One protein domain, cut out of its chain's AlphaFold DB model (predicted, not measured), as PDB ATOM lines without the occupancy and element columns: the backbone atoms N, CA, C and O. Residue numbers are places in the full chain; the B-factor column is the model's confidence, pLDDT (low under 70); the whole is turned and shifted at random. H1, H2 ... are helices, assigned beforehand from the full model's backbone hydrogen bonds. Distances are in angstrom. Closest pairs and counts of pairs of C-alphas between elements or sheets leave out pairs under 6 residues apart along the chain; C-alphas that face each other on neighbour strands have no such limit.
ATOM      1  N   ALA A   2     101.514 100.286  96.744       90.50
ATOM      2  CA  ALA A   2     102.353  99.098  96.515       90.50
ATOM      3  C   ALA A   2     102.413  98.640  95.043       90.50
ATOM      4  O   ALA A   2     103.498  98.415  94.519       90.50
ATOM      5  N   GLU A   3     101.267  98.594  94.356       90.25
ATOM      6  CA  GLU A   3     101.196  98.267  92.920       90.25
ATOM      7  C   GLU A   3     102.015  99.233  92.058       90.25
ATOM      8  O   GLU A   3     102.747  98.814  91.167       90.25
ATOM      9  N   PHE A   4     101.945 100.528  92.370       90.31
ATOM     10  CA  PHE A   4     102.723 101.537  91.665       90.31
ATOM     11  C   PHE A   4     104.223 101.395  91.940       90.31
ATOM     12  O   PHE A   4     105.023 101.500  91.018       90.31
ATOM     13  N   GLY A   5     104.606 101.084  93.182       90.88
ATOM     14  CA  GLY A   5     105.997 100.805  93.537       90.88
ATOM     15  C   GLY A   5     106.568  99.620  92.760       90.88
ATOM     16  O   GLY A   5     107.662  99.720  92.211       90.88
ATOM     17  N   HIS A   6     105.811  98.528  92.646       91.75
ATOM     18  CA  HIS A   6     106.204  97.387  91.819       91.75
ATOM     19  C   HIS A   6     106.348  97.752  90.338       91.75
ATOM     20  O   HIS A   6     107.347  97.377  89.728       91.75
ATOM     21  N   PHE A   7     105.386  98.489  89.768       92.25
ATOM     22  CA  PHE A   7     105.452  98.947  88.377       92.25
ATOM     23  C   PHE A   7     106.682  99.811  88.113       92.25
ATOM     24  O   PHE A   7     107.407  99.554  87.162       92.25
ATOM     25  N   GLU A   8     106.955 100.800  88.960       92.19
ATOM     26  CA  GLU A   8     108.108 101.687  88.778       92.19
ATOM     27  C   GLU A   8     109.437 100.941  88.895       92.19
ATOM     28  O   GLU A   8     110.383 101.248  88.174       92.19
ATOM     29  N   PHE A   9     109.512  99.947  89.781       91.94
ATOM     30  CA  PHE A   9     110.728  99.165  89.967       91.94
ATOM     31  C   PHE A   9     110.953  98.136  88.850       91.94
ATOM     32  O   PHE A   9     112.086  97.919  88.408       91.94
ATOM     33  N   SER A  10     109.891  97.474  88.390       91.12
ATOM     34  CA  SER A  10     109.946  96.536  87.269       91.12
ATOM     35  C   SER A  10     108.660  96.602  86.438       91.12
ATOM     36  O   SER A  10     107.722  95.828  86.666       91.12
ATOM     37  N   GLU A  37     100.459 121.147  98.470       97.50
ATOM     38  CA  GLU A  37     101.588 120.285  98.120       97.50
ATOM     39  C   GLU A  37     102.368 119.812  99.357       97.50
ATOM     40  O   GLU A  37     102.758 118.646  99.431       97.50
ATOM     41  N   GLU A  38     102.554 120.686 100.349       97.75
ATOM     42  CA  GLU A  38     103.260 120.359 101.592       97.75
ATOM     43  C   GLU A  38     102.457 119.336 102.395       97.75
ATOM     44  O   GLU A  38     102.970 118.275 102.770       97.75
ATOM     45  N   LYS A  39     101.159 119.596 102.579       97.81
ATOM     46  CA  LYS A  39     100.270 118.658 103.259       97.81
ATOM     47  C   LYS A  39     100.191 117.316 102.537       97.81
ATOM     48  O   LYS A  39     100.179 116.279 103.196       97.81
ATOM     49  N   PHE A  40     100.170 117.318 101.207       98.06
ATOM     50  CA  PHE A  40     100.204 116.091 100.416       98.06
ATOM     51  C   PHE A  40     101.457 115.249 100.713       98.06
ATOM     52  O   PHE A  40     101.335 114.041 100.936       98.06
ATOM     53  N   ILE A  41     102.641 115.869 100.774       98.25
ATOM     54  CA  ILE A  41     103.898 115.178 101.111       98.25
ATOM     55  C   ILE A  41     103.858 114.612 102.540       98.25
ATOM     56  O   ILE A  41     104.291 113.481 102.769       98.25
ATOM     57  N   ILE A  42     103.330 115.368 103.501       98.31
ATOM     58  CA  ILE A  42     103.217 114.920 104.897       98.31
ATOM     59  C   ILE A  42     102.257 113.728 105.007       98.31
ATOM     60  O   ILE A  42     102.597 112.700 105.599       98.31
ATOM     61  N   ASP A  43     101.067 113.839 104.413       97.88
ATOM     62  CA  ASP A  43     100.020 112.821 104.513       97.88
ATOM     63  C   ASP A  43     100.444 111.512 103.825       97.88
ATOM     64  O   ASP A  43     100.221 110.425 104.370       97.88
ATOM     65  N   ILE A  44     101.091 111.591 102.654       96.00
ATOM     66  CA  ILE A  44     101.559 110.390 101.949       96.00
ATOM     67  C   ILE A  44     102.668 109.689 102.738       96.00
ATOM     68  O   ILE A  44     102.637 108.465 102.875       96.00
ATOM     69  N   ALA A  45     103.601 110.450 103.320       97.69
ATOM     70  CA  ALA A  45     104.684 109.908 104.128       97.69
ATOM     71  C   ALA A  45     104.164 109.224 105.397       97.69
ATOM     72  O   ALA A  45     104.613 108.125 105.721       97.69
ATOM     73  N   ALA A  46     103.181 109.819 106.079       97.25
ATOM     74  CA  ALA A  46     102.593 109.255 107.293       97.25
ATOM     75  C   ALA A  46     102.058 107.830 107.074       97.25
ATOM     76  O   ALA A  46     102.290 106.941 107.894       97.25
ATOM     77  N   VAL A  47     101.390 107.595 105.942       96.56
ATOM     78  CA  VAL A  47     100.848 106.274 105.588       96.56
ATOM     79  C   VAL A  47     101.942 105.348 105.052       96.56
ATOM     80  O   VAL A  47     102.017 104.177 105.429       96.56
ATOM     81  N   ALA A  48     102.799 105.855 104.166       96.62
ATOM     82  CA  ALA A  48     103.776 105.047 103.448       96.62
ATOM     83  C   ALA A  48     104.917 104.551 104.340       96.62
ATOM     84  O   ALA A  48     105.314 103.392 104.232       96.62
ATOM     85  N   VAL A  49     105.408 105.394 105.252       97.00
ATOM     86  CA  VAL A  49     106.460 105.023 106.209       97.00
ATOM     87  C   VAL A  49     105.966 103.934 107.157       97.00
ATOM     88  O   VAL A  49     106.701 102.995 107.449       97.00
ATOM     89  N   GLN A  50     104.707 104.013 107.603       95.88
ATOM     90  CA  GLN A  50     104.117 102.983 108.457       95.88
ATOM     91  C   GLN A  50     103.935 101.652 107.715       95.88
ATOM     92  O   GLN A  50     104.138 100.591 108.304       95.88
ATOM     93  N   ALA A  51     103.532 101.697 106.443       96.62
ATOM     94  CA  ALA A  51     103.331 100.497 105.636       96.62
ATOM     95  C   ALA A  51     104.654  99.842 105.200       96.62
ATOM     96  O   ALA A  51     104.730  98.616 105.120       96.62
ATOM     97  N   GLY A  52     105.685 100.643 104.917       96.31
ATOM     98  CA  GLY A  52     106.976 100.173 104.421       96.31
ATOM     99  C   GLY A  52     106.893  99.516 103.037       96.31
ATOM    100  O   GLY A  52     105.941  99.715 102.274       96.31
ATOM    101  N   GLY A  53     107.911  98.723 102.703       96.75
ATOM    102  CA  GLY A  53     107.896  97.857 101.527       96.75
ATOM    103  C   GLY A  53     107.665  98.586 100.200       96.75
ATOM    104  O   GLY A  53     108.023  99.751 100.004       96.75
ATOM    105  N   TRP A  54     106.953  97.909  99.302       96.50
ATOM    106  CA  TRP A  54     106.514  98.478  98.029       96.50
ATOM    107  C   TRP A  54     105.587  99.683  98.177       96.50
ATOM    108  O   TRP A  54     105.512 100.504  97.265       96.50
ATOM    109  N   ALA A  55     104.875  99.822  99.300       97.00
ATOM    110  CA  ALA A  55     104.050 101.001  99.539       97.00
ATOM    111  C   ALA A  55     104.918 102.249  99.752       97.00
ATOM    112  O   ALA A  55     104.615 103.283  99.160       97.00
ATOM    113  N   ALA A  56     106.016 102.132 100.506       97.69
ATOM    114  CA  ALA A  56     107.007 103.196 100.655       97.69
ATOM    115  C   ALA A  56     107.684 103.536  99.322       97.69
ATOM    116  O   ALA A  56     107.773 104.713  98.968       97.69
ATOM    117  N   TYR A  57     108.087 102.525  98.542       96.94
ATOM    118  CA  TYR A  57     108.684 102.771  97.226       96.94
ATOM    119  C   TYR A  57     107.693 103.458  96.280       96.94
ATOM    120  O   TYR A  57     108.001 104.499  95.711       96.94
ATOM    121  N   GLY A  58     106.455 102.964  96.196       96.50
ATOM    122  CA  GLY A  58     105.404 103.601  95.406       96.50
ATOM    123  C   GLY A  58     105.130 105.043  95.827       96.50
ATOM    124  O   GLY A  58     105.021 105.906  94.966       96.50
ATOM    125  N   ALA A  59     105.085 105.330  97.131       96.94
ATOM    126  CA  ALA A  59     104.901 106.688  97.642       96.94
ATOM    127  C   ALA A  59     106.037 107.631  97.228       96.94
ATOM    128  O   ALA A  59     105.771 108.736  96.753       96.94
ATOM    129  N   HIS A  60     107.293 107.180  97.349       96.38
ATOM    130  CA  HIS A  60     108.452 107.925  96.860       96.38
ATOM    131  C   HIS A  60     108.281 108.276  95.377       96.38
ATOM    132  O   HIS A  60     108.378 109.446  94.999       96.38
ATOM    133  N   ARG A  61     107.962 107.281  94.545       95.50
ATOM    134  CA  ARG A  61     107.773 107.486  93.105       95.50
ATOM    135  C   ARG A  61     106.588 108.404  92.803       95.50
ATOM    136  O   ARG A  61     106.660 109.199  91.869       95.50
ATOM    137  N   THR A  62     105.515 108.348  93.598       95.94
ATOM    138  CA  THR A  62     104.343 109.219  93.421       95.94
ATOM    139  C   THR A  62     104.719 110.673  93.678       95.94
ATOM    140  O   THR A  62     104.410 111.530  92.852       95.94
ATOM    141  N   VAL A  63     105.429 110.963  94.771       96.44
ATOM    142  CA  VAL A  63     105.893 112.329  95.061       96.44
ATOM    143  C   VAL A  63     106.871 112.806  93.987       96.44
ATOM    144  O   VAL A  63     106.678 113.890  93.443       96.44
ATOM    145  N   ALA A  64     107.849 111.985  93.597       94.75
ATOM    146  CA  ALA A  64     108.803 112.335  92.543       94.75
ATOM    147  C   ALA A  64     108.117 112.682  91.207       94.75
ATOM    148  O   ALA A  64     108.536 113.609  90.517       94.75
ATOM    149  N   SER A  65     107.051 111.958  90.855       93.44
ATOM    150  CA  SER A  65     106.309 112.150  89.606       93.44
ATOM    151  C   SER A  65     105.365 113.355  89.624       93.44
ATOM    152  O   SER A  65     105.158 113.979  88.586       93.44
ATOM    153  N   LEU A  66     104.751 113.667  90.771       95.19
ATOM    154  CA  LEU A  66     103.705 114.698  90.866       95.19
ATOM    155  C   LEU A  66     104.214 116.043  91.395       95.19
ATOM    156  O   LEU A  66     103.653 117.087  91.054       95.19
ATOM    157  N   VAL A  67     105.250 116.021  92.232       95.69
ATOM    158  CA  VAL A  67     105.888 117.211  92.813       95.69
ATOM    159  C   VAL A  67     107.172 117.534  92.054       95.69
ATOM    160  O   VAL A  67     107.336 118.651  91.571       95.69
ATOM    161  N   GLY A  68     108.045 116.541  91.883       90.88
ATOM    162  CA  GLY A  68     109.238 116.646  91.048       90.88
ATOM    163  C   GLY A  68     110.454 115.889  91.599       90.88
ATOM    164  O   GLY A  68     110.570 115.666  92.808       90.88
ATOM    165  N   PRO A  69     111.407 115.504  90.730       73.50
ATOM    166  CA  PRO A  69     112.669 114.909  91.152       73.50
ATOM    167  C   PRO A  69     113.540 115.996  91.797       73.50
ATOM    168  O   PRO A  69     114.046 116.879  91.110       73.50
ATOM    169  N   GLY A  70     113.686 115.965  93.122       78.31
ATOM    170  CA  GLY A  70     114.448 116.971  93.874       78.31
ATOM    171  C   GLY A  70     113.668 117.679  94.982       78.31
ATOM    172  O   GLY A  70     114.177 118.639  95.550       78.31
ATOM    173  N   THR A  71     112.457 117.221  95.308       90.31
ATOM    174  CA  THR A  71     111.764 117.627  96.537       90.31
ATOM    175  C   THR A  71     112.683 117.427  97.749       90.31
ATOM    176  O   THR A  71     113.067 116.302  98.052       90.31
ATOM    177  N   ASP A  72     113.021 118.511  98.447       91.88
ATOM    178  CA  ASP A  72     113.841 118.506  99.668       91.88
ATOM    179  C   ASP A  72     112.944 118.729 100.893       91.88
ATOM    180  O   ASP A  72     112.986 119.757 101.565       91.88
ATOM    181  N   HIS A  73     112.022 117.790 101.114       96.44
ATOM    182  CA  HIS A  73     111.104 117.819 102.250       96.44
ATOM    183  C   HIS A  73     111.463 116.691 103.226       96.44
ATOM    184  O   HIS A  73     111.606 115.545 102.783       96.44
ATOM    185  N   PRO A  74     111.554 116.941 104.547       97.00
ATOM    186  CA  PRO A  74     111.993 115.932 105.512       97.00
ATOM    187  C   PRO A  74     111.134 114.661 105.479       97.00
ATOM    188  O   PRO A  74     111.674 113.557 105.472       97.00
ATOM    189  N   ASP A  75     109.808 114.778 105.378       98.06
ATOM    190  CA  ASP A  75     108.925 113.603 105.286       98.06
ATOM    191  C   ASP A  75     109.043 112.845 103.957       98.06
ATOM    192  O   ASP A  75     108.893 111.617 103.912       98.06
ATOM    193  N   TYR A  76     109.408 113.539 102.877       97.44
ATOM    194  CA  TYR A  76     109.722 112.869 101.622       97.44
ATOM    195  C   TYR A  76     111.041 112.097 101.728       97.44
ATOM    196  O   TYR A  76     111.073 110.921 101.371       97.44
ATOM    197  N   ILE A  77     112.088 112.686 102.318       97.31
ATOM    198  CA  ILE A  77     113.359 111.989 102.584       97.31
ATOM    199  C   ILE A  77     113.124 110.746 103.451       97.31
ATOM    200  O   ILE A  77     113.657 109.678 103.154       97.31
ATOM    201  N   ARG A  78     112.275 110.829 104.484       97.56
ATOM    202  CA  ARG A  78     111.907 109.661 105.309       97.56
ATOM    203  C   ARG A  78     111.217 108.567 104.496       97.56
ATOM    204  O   ARG A  78     111.491 107.386 104.712       97.56
ATOM    205  N   THR A  79     110.355 108.948 103.557       98.00
ATOM    206  CA  THR A  79     109.696 108.008 102.638       98.00
ATOM    207  C   THR A  79     110.715 107.323 101.727       98.00
ATOM    208  O   THR A  79     110.709 106.095 101.630       98.00
ATOM    209  N   VAL A  80     111.637 108.093 101.131       97.62
ATOM    210  CA  VAL A  80     112.743 107.577 100.306       97.62
ATOM    211  C   VAL A  80     113.573 106.583 101.111       97.62
ATOM    212  O   VAL A  80     113.701 105.433 100.707       97.62
ATOM    213  N   MET A  81     114.067 106.974 102.289       98.00
ATOM    214  CA  MET A  81     114.902 106.104 103.123       98.00
ATOM    215  C   MET A  81     114.179 104.824 103.543       98.00
ATOM    216  O   MET A  81     114.771 103.750 103.492       98.00
ATOM    217  N   THR A  82     112.889 104.901 103.884       98.44
ATOM    218  CA  THR A  82     112.083 103.705 104.197       98.44
ATOM    219  C   THR A  82     112.041 102.741 103.011       98.44
ATOM    220  O   THR A  82     112.179 101.530 103.184       98.44
ATOM    221  N   ALA A  83     111.888 103.270 101.798       97.94
ATOM    222  CA  ALA A  83     111.882 102.467 100.589       97.94
ATOM    223  C   ALA A  83     113.266 101.875 100.267       97.94
ATOM    224  O   ALA A  83     113.360 100.708  99.893       97.94
ATOM    225  N   LEU A  84     114.343 102.643 100.450       97.75
ATOM    226  CA  LEU A  84     115.711 102.186 100.195       97.75
ATOM    227  C   LEU A  84     116.163 101.107 101.180       97.75
ATOM    228  O   LEU A  84     116.780 100.129 100.761       97.75
ATOM    229  N   TYR A  85     115.811 101.230 102.462       97.88
ATOM    230  CA  TYR A  85     116.045 100.153 103.423       97.88
ATOM    231  C   TYR A  85     115.307  98.878 103.031       97.88
ATOM    232  O   TYR A  85     115.908  97.809 103.049       97.88
ATOM    233  N   PHE A  86     114.044  98.992 102.610       97.56
ATOM    234  CA  PHE A  86     113.306  97.849 102.084       97.56
ATOM    235  C   PHE A  86     114.038  97.192 100.903       97.56
ATOM    236  O   PHE A  86     114.270  95.986 100.930       97.56
ATOM    237  N   LEU A  87     114.467  97.966  99.900       96.69
ATOM    238  CA  LEU A  87     115.187  97.413  98.748       96.69
ATOM    239  C   LEU A  87     116.501  96.729  99.151       96.69
ATOM    240  O   LEU A  87     116.831  95.666  98.621       96.69
ATOM    241  N   ARG A  88     117.237  97.318 100.100       96.62
ATOM    242  CA  ARG A  88     118.468  96.736 100.647       96.62
ATOM    243  C   ARG A  88     118.191  95.394 101.318       96.62
ATOM    244  O   ARG A  88     118.931  94.437 101.101       96.62
ATOM    245  N   ASP A  89     117.151  95.337 102.141       96.31
ATOM    246  CA  ASP A  89     116.804  94.151 102.922       96.31
ATOM    247  C   ASP A  89     116.284  93.011 102.019       96.31
ATOM    248  O   ASP A  89     116.560  91.844 102.295       96.31
ATOM    249  N   GLU A  90     115.658  93.337 100.880       95.00
ATOM    250  CA  GLU A  90     115.323  92.385  99.802       95.00
ATOM    251  C   GLU A  90     116.539  91.955  98.953       95.00
ATOM    252  O   GLU A  90     116.446  91.048  98.125       95.00
ATOM    253  N   GLY A  91     117.707  92.569  99.158       95.19
ATOM    254  CA  GLY A  91     118.955  92.211  98.483       95.19
ATOM    255  C   GLY A  91     119.164  92.865  97.117       95.19
ATOM    256  O   GLY A  91     120.060  92.446  96.378       95.19
ATOM    257  N   TYR A  92     118.380  93.890  96.773       95.31
ATOM    258  CA  TYR A  92     118.638  94.688  95.577       95.31
ATOM    259  C   TYR A  92     119.910  95.523  95.743       95.31
ATOM    260  O   TYR A  92     120.242  95.972  96.838       95.31
ATOM    261  N   GLY A  93     120.636  95.706  94.640       93.69
ATOM    262  CA  GLY A  93     121.890  96.449  94.606       93.69
ATOM    263  C   GLY A  93     121.745  97.893  94.142       93.69
ATOM    264  O   GLY A  93     120.714  98.298  93.604       93.69
ATOM    265  N   SER A  94     122.830  98.655  94.281       93.50
ATOM    266  CA  SER A  94     122.945 100.045  93.821       93.50
ATOM    267  C   SER A  94     122.675 100.224  92.322       93.50
ATOM    268  O   SER A  94     122.320 101.314  91.894       93.50
ATOM    269  N   ASP A  95     122.823  99.168  91.517       93.19
ATOM    270  CA  ASP A  95     122.500  99.145  90.085       93.19
ATOM    271  C   ASP A  95     121.003  99.336  89.792       93.19
ATOM    272  O   ASP A  95     120.619  99.649  88.665       93.19
ATOM    273  N   ARG A  96     120.158  99.169  90.814       92.75
ATOM    274  CA  ARG A  96     118.708  99.374  90.751       92.75
ATOM    275  C   ARG A  96     118.281 100.767  91.213       92.75
ATOM    276  O   ARG A  96     117.096 101.069  91.122       92.75
ATOM    277  N   LEU A  97     119.212 101.587  91.705       93.31
ATOM    278  CA  LEU A  97     118.926 102.929  92.205       93.31
ATOM    279  C   LEU A  97     119.256 103.999  91.166       93.31
ATOM    280  O   LEU A  97     120.293 103.948  90.502       93.31
ATOM    281  N   ASN A  98     118.410 105.020  91.075       92.06
ATOM    282  CA  ASN A  98     118.709 106.227  90.310       92.06
ATOM    283  C   ASN A  98     119.664 107.168  91.075       92.06
ATOM    284  O   ASN A  98     119.914 106.995  92.268       92.06
ATOM    285  N   ASP A  99     120.185 108.188  90.390       92.69
ATOM    286  CA  ASP A  99     121.175 109.117  90.956       92.69
ATOM    287  C   ASP A  99     120.674 109.842  92.216       92.69
ATOM    288  O   ASP A  99     121.442 110.068  93.151       92.69
ATOM    289  N   PHE A 100     119.381 110.183  92.271       92.81
ATOM    290  CA  PHE A 100     118.782 110.842  93.432       92.81
ATOM    291  C   PHE A 100     118.710 109.898  94.639       92.81
ATOM    292  O   PHE A 100     119.109 110.274  95.738       92.81
ATOM    293  N   GLU A 101     118.253 108.663  94.441       95.31
ATOM    294  CA  GLU A 101     118.196 107.635  95.488       95.31
ATOM    295  C   GLU A 101     119.592 107.340  96.059       95.31
ATOM    296  O   GLU A 101     119.764 107.265  97.277       95.31
ATOM    297  N   GLN A 102     120.605 107.247  95.192       95.25
ATOM    298  CA  GLN A 102     121.997 107.062  95.609       95.25
ATOM    299  C   GLN A 102     122.526 108.260  96.408       95.25
ATOM    300  O   GLN A 102     123.178 108.071  97.436       95.25
ATOM    301  N   ALA A 103     122.239 109.487  95.962       94.12
ATOM    302  CA  ALA A 103     122.662 110.701  96.654       94.12
ATOM    303  C   ALA A 103     122.034 110.816  98.051       94.12
ATOM    304  O   ALA A 103     122.744 111.115  99.014       94.12
ATOM    305  N   ILE A 104     120.734 110.525  98.179       94.88
ATOM    306  CA  ILE A 104     120.037 110.528  99.470       94.88
ATOM    307  C   ILE A 104     120.612 109.462 100.405       94.88
ATOM    308  O   ILE A 104     120.891 109.772 101.563       94.88
ATOM    309  N   TRP A 105     120.847 108.239  99.917       96.69
ATOM    310  CA  TRP A 105     121.462 107.191 100.734       96.69
ATOM    311  C   TRP A 105     122.819 107.627 101.284       96.69
ATOM    312  O   TRP A 105     123.036 107.581 102.493       96.69
ATOM    313  N   TRP A 106     123.703 108.115 100.411       95.94
ATOM    314  CA  TRP A 106     125.020 108.595 100.822       95.94
ATOM    315  C   TRP A 106     124.898 109.702 101.867       95.94
ATOM    316  O   TRP A 106     125.594 109.681 102.880       95.94
ATOM    317  N   GLN A 107     124.019 110.677 101.640       94.94
ATOM    318  CA  GLN A 107     123.832 111.800 102.552       94.94
ATOM    319  C   GLN A 107     123.386 111.356 103.954       94.94
ATOM    320  O   GLN A 107     123.790 111.983 104.933       94.94
ATOM    321  N   VAL A 108     122.558 110.311 104.056       95.69
ATOM    322  CA  VAL A 108     121.972 109.856 105.326       95.69
ATOM    323  C   VAL A 108     122.840 108.811 106.033       95.69
ATOM    324  O   VAL A 108     123.104 108.960 107.225       95.69
ATOM    325  N   GLU A 109     123.307 107.783 105.324       96.44
ATOM    326  CA  GLU A 109     124.085 106.676 105.905       96.44
ATOM    327  C   GLU A 109     125.594 106.950 105.923       96.44
ATOM    328  O   GLU A 109     126.333 106.370 106.718       96.44
ATOM    329  N   GLY A 110     126.071 107.857 105.067       95.56
ATOM    330  CA  GLY A 110     127.491 108.192 104.951       95.56
ATOM    331  C   GLY A 110     128.315 107.178 104.154       95.56
ATOM    332  O   GLY A 110     129.546 107.255 104.177       95.56
TER     333      GLY A 110
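Overview. This is residues 2 to 10 and 37 to 110 of the 117 residues of an uncharacterized protein of Pseudonocardia sp. SCN 72-86 (UniProt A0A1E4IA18). Three helices, H2, H3 and H4, make an up-and-down bundle, each running against the one before it, with H3 and H4 nearest the middle of the whole. The short helix H1 packs steeply across H3, and H5 packs crosswise on H4, away from H2 and H3. The printed part has 83 residues with five named helices, H1 to H5 in order, and no named strand; its class is all helix. It is compact, with a radius of gyration of the C-alphas of 11.5 A, and spans 32 by 27 by 20 A.

Along the chain. H1, residues 2 to 9, begins at C-alpha 2 (102.353, 99.098, 96.515) and is 10.6 A long from first to last C-alpha. H2, residues 37 to 51, is 21.2 A long, and H3, residues 53 to 66, 20.4 A. H4, residues 74 to 89, is 22.5 A long and begins at C-alpha 74 (111.993, 115.932, 105.512). H5, residues 99 to 109, is 15.4 A long and ends at C-alpha 109 (124.085, 106.676, 105.905).

Arrangement. H1 touches H3, closest at the C-alphas of Gly 5 and Gly 58, 3.4 A apart, at a tilt of 69.9 degrees, only just steep. H2 and H3 form a helical hairpin at a shallow tilt of 13 degrees; their closest C-alphas, of Ala 48 and Ala 56, are 4.7 A apart. H3 and H4 form another at a steep tilt of 43 degrees, closest at the C-alphas of Tyr 57 and Ala 83, 4.7 A. H4 touches H2 with residues 75 to 82 alone, closest at the C-alphas of Ala 45 and Thr 79, 5.6 A. H4 touches H5 with residues 77 to 84 alone, about perpendicular at 88 degrees, closest at the C-alphas of Met 81 and Trp 105, 7.1 A. H5 is apart from H1, H2 and H3. Every O i to N i+4 pair is within hydrogen-bond range in H1, H3, H4 and H5, and 10 of 11 are in H2.

Size, cuts and confidence. The C-alphas of Glu 37 and Gly 91 are the two farthest apart, at 33.0 A. Residues 11 to 36 are not printed, and C-alphas 10 and 37 are 27.4 A apart across this cut. Of the links that are printed whole, H2 to H3 is tight, H3 to H4 and H4 to H5 are short, and none is long. The mean pLDDT of the printed part is 95.0, and no printed residue is under 70.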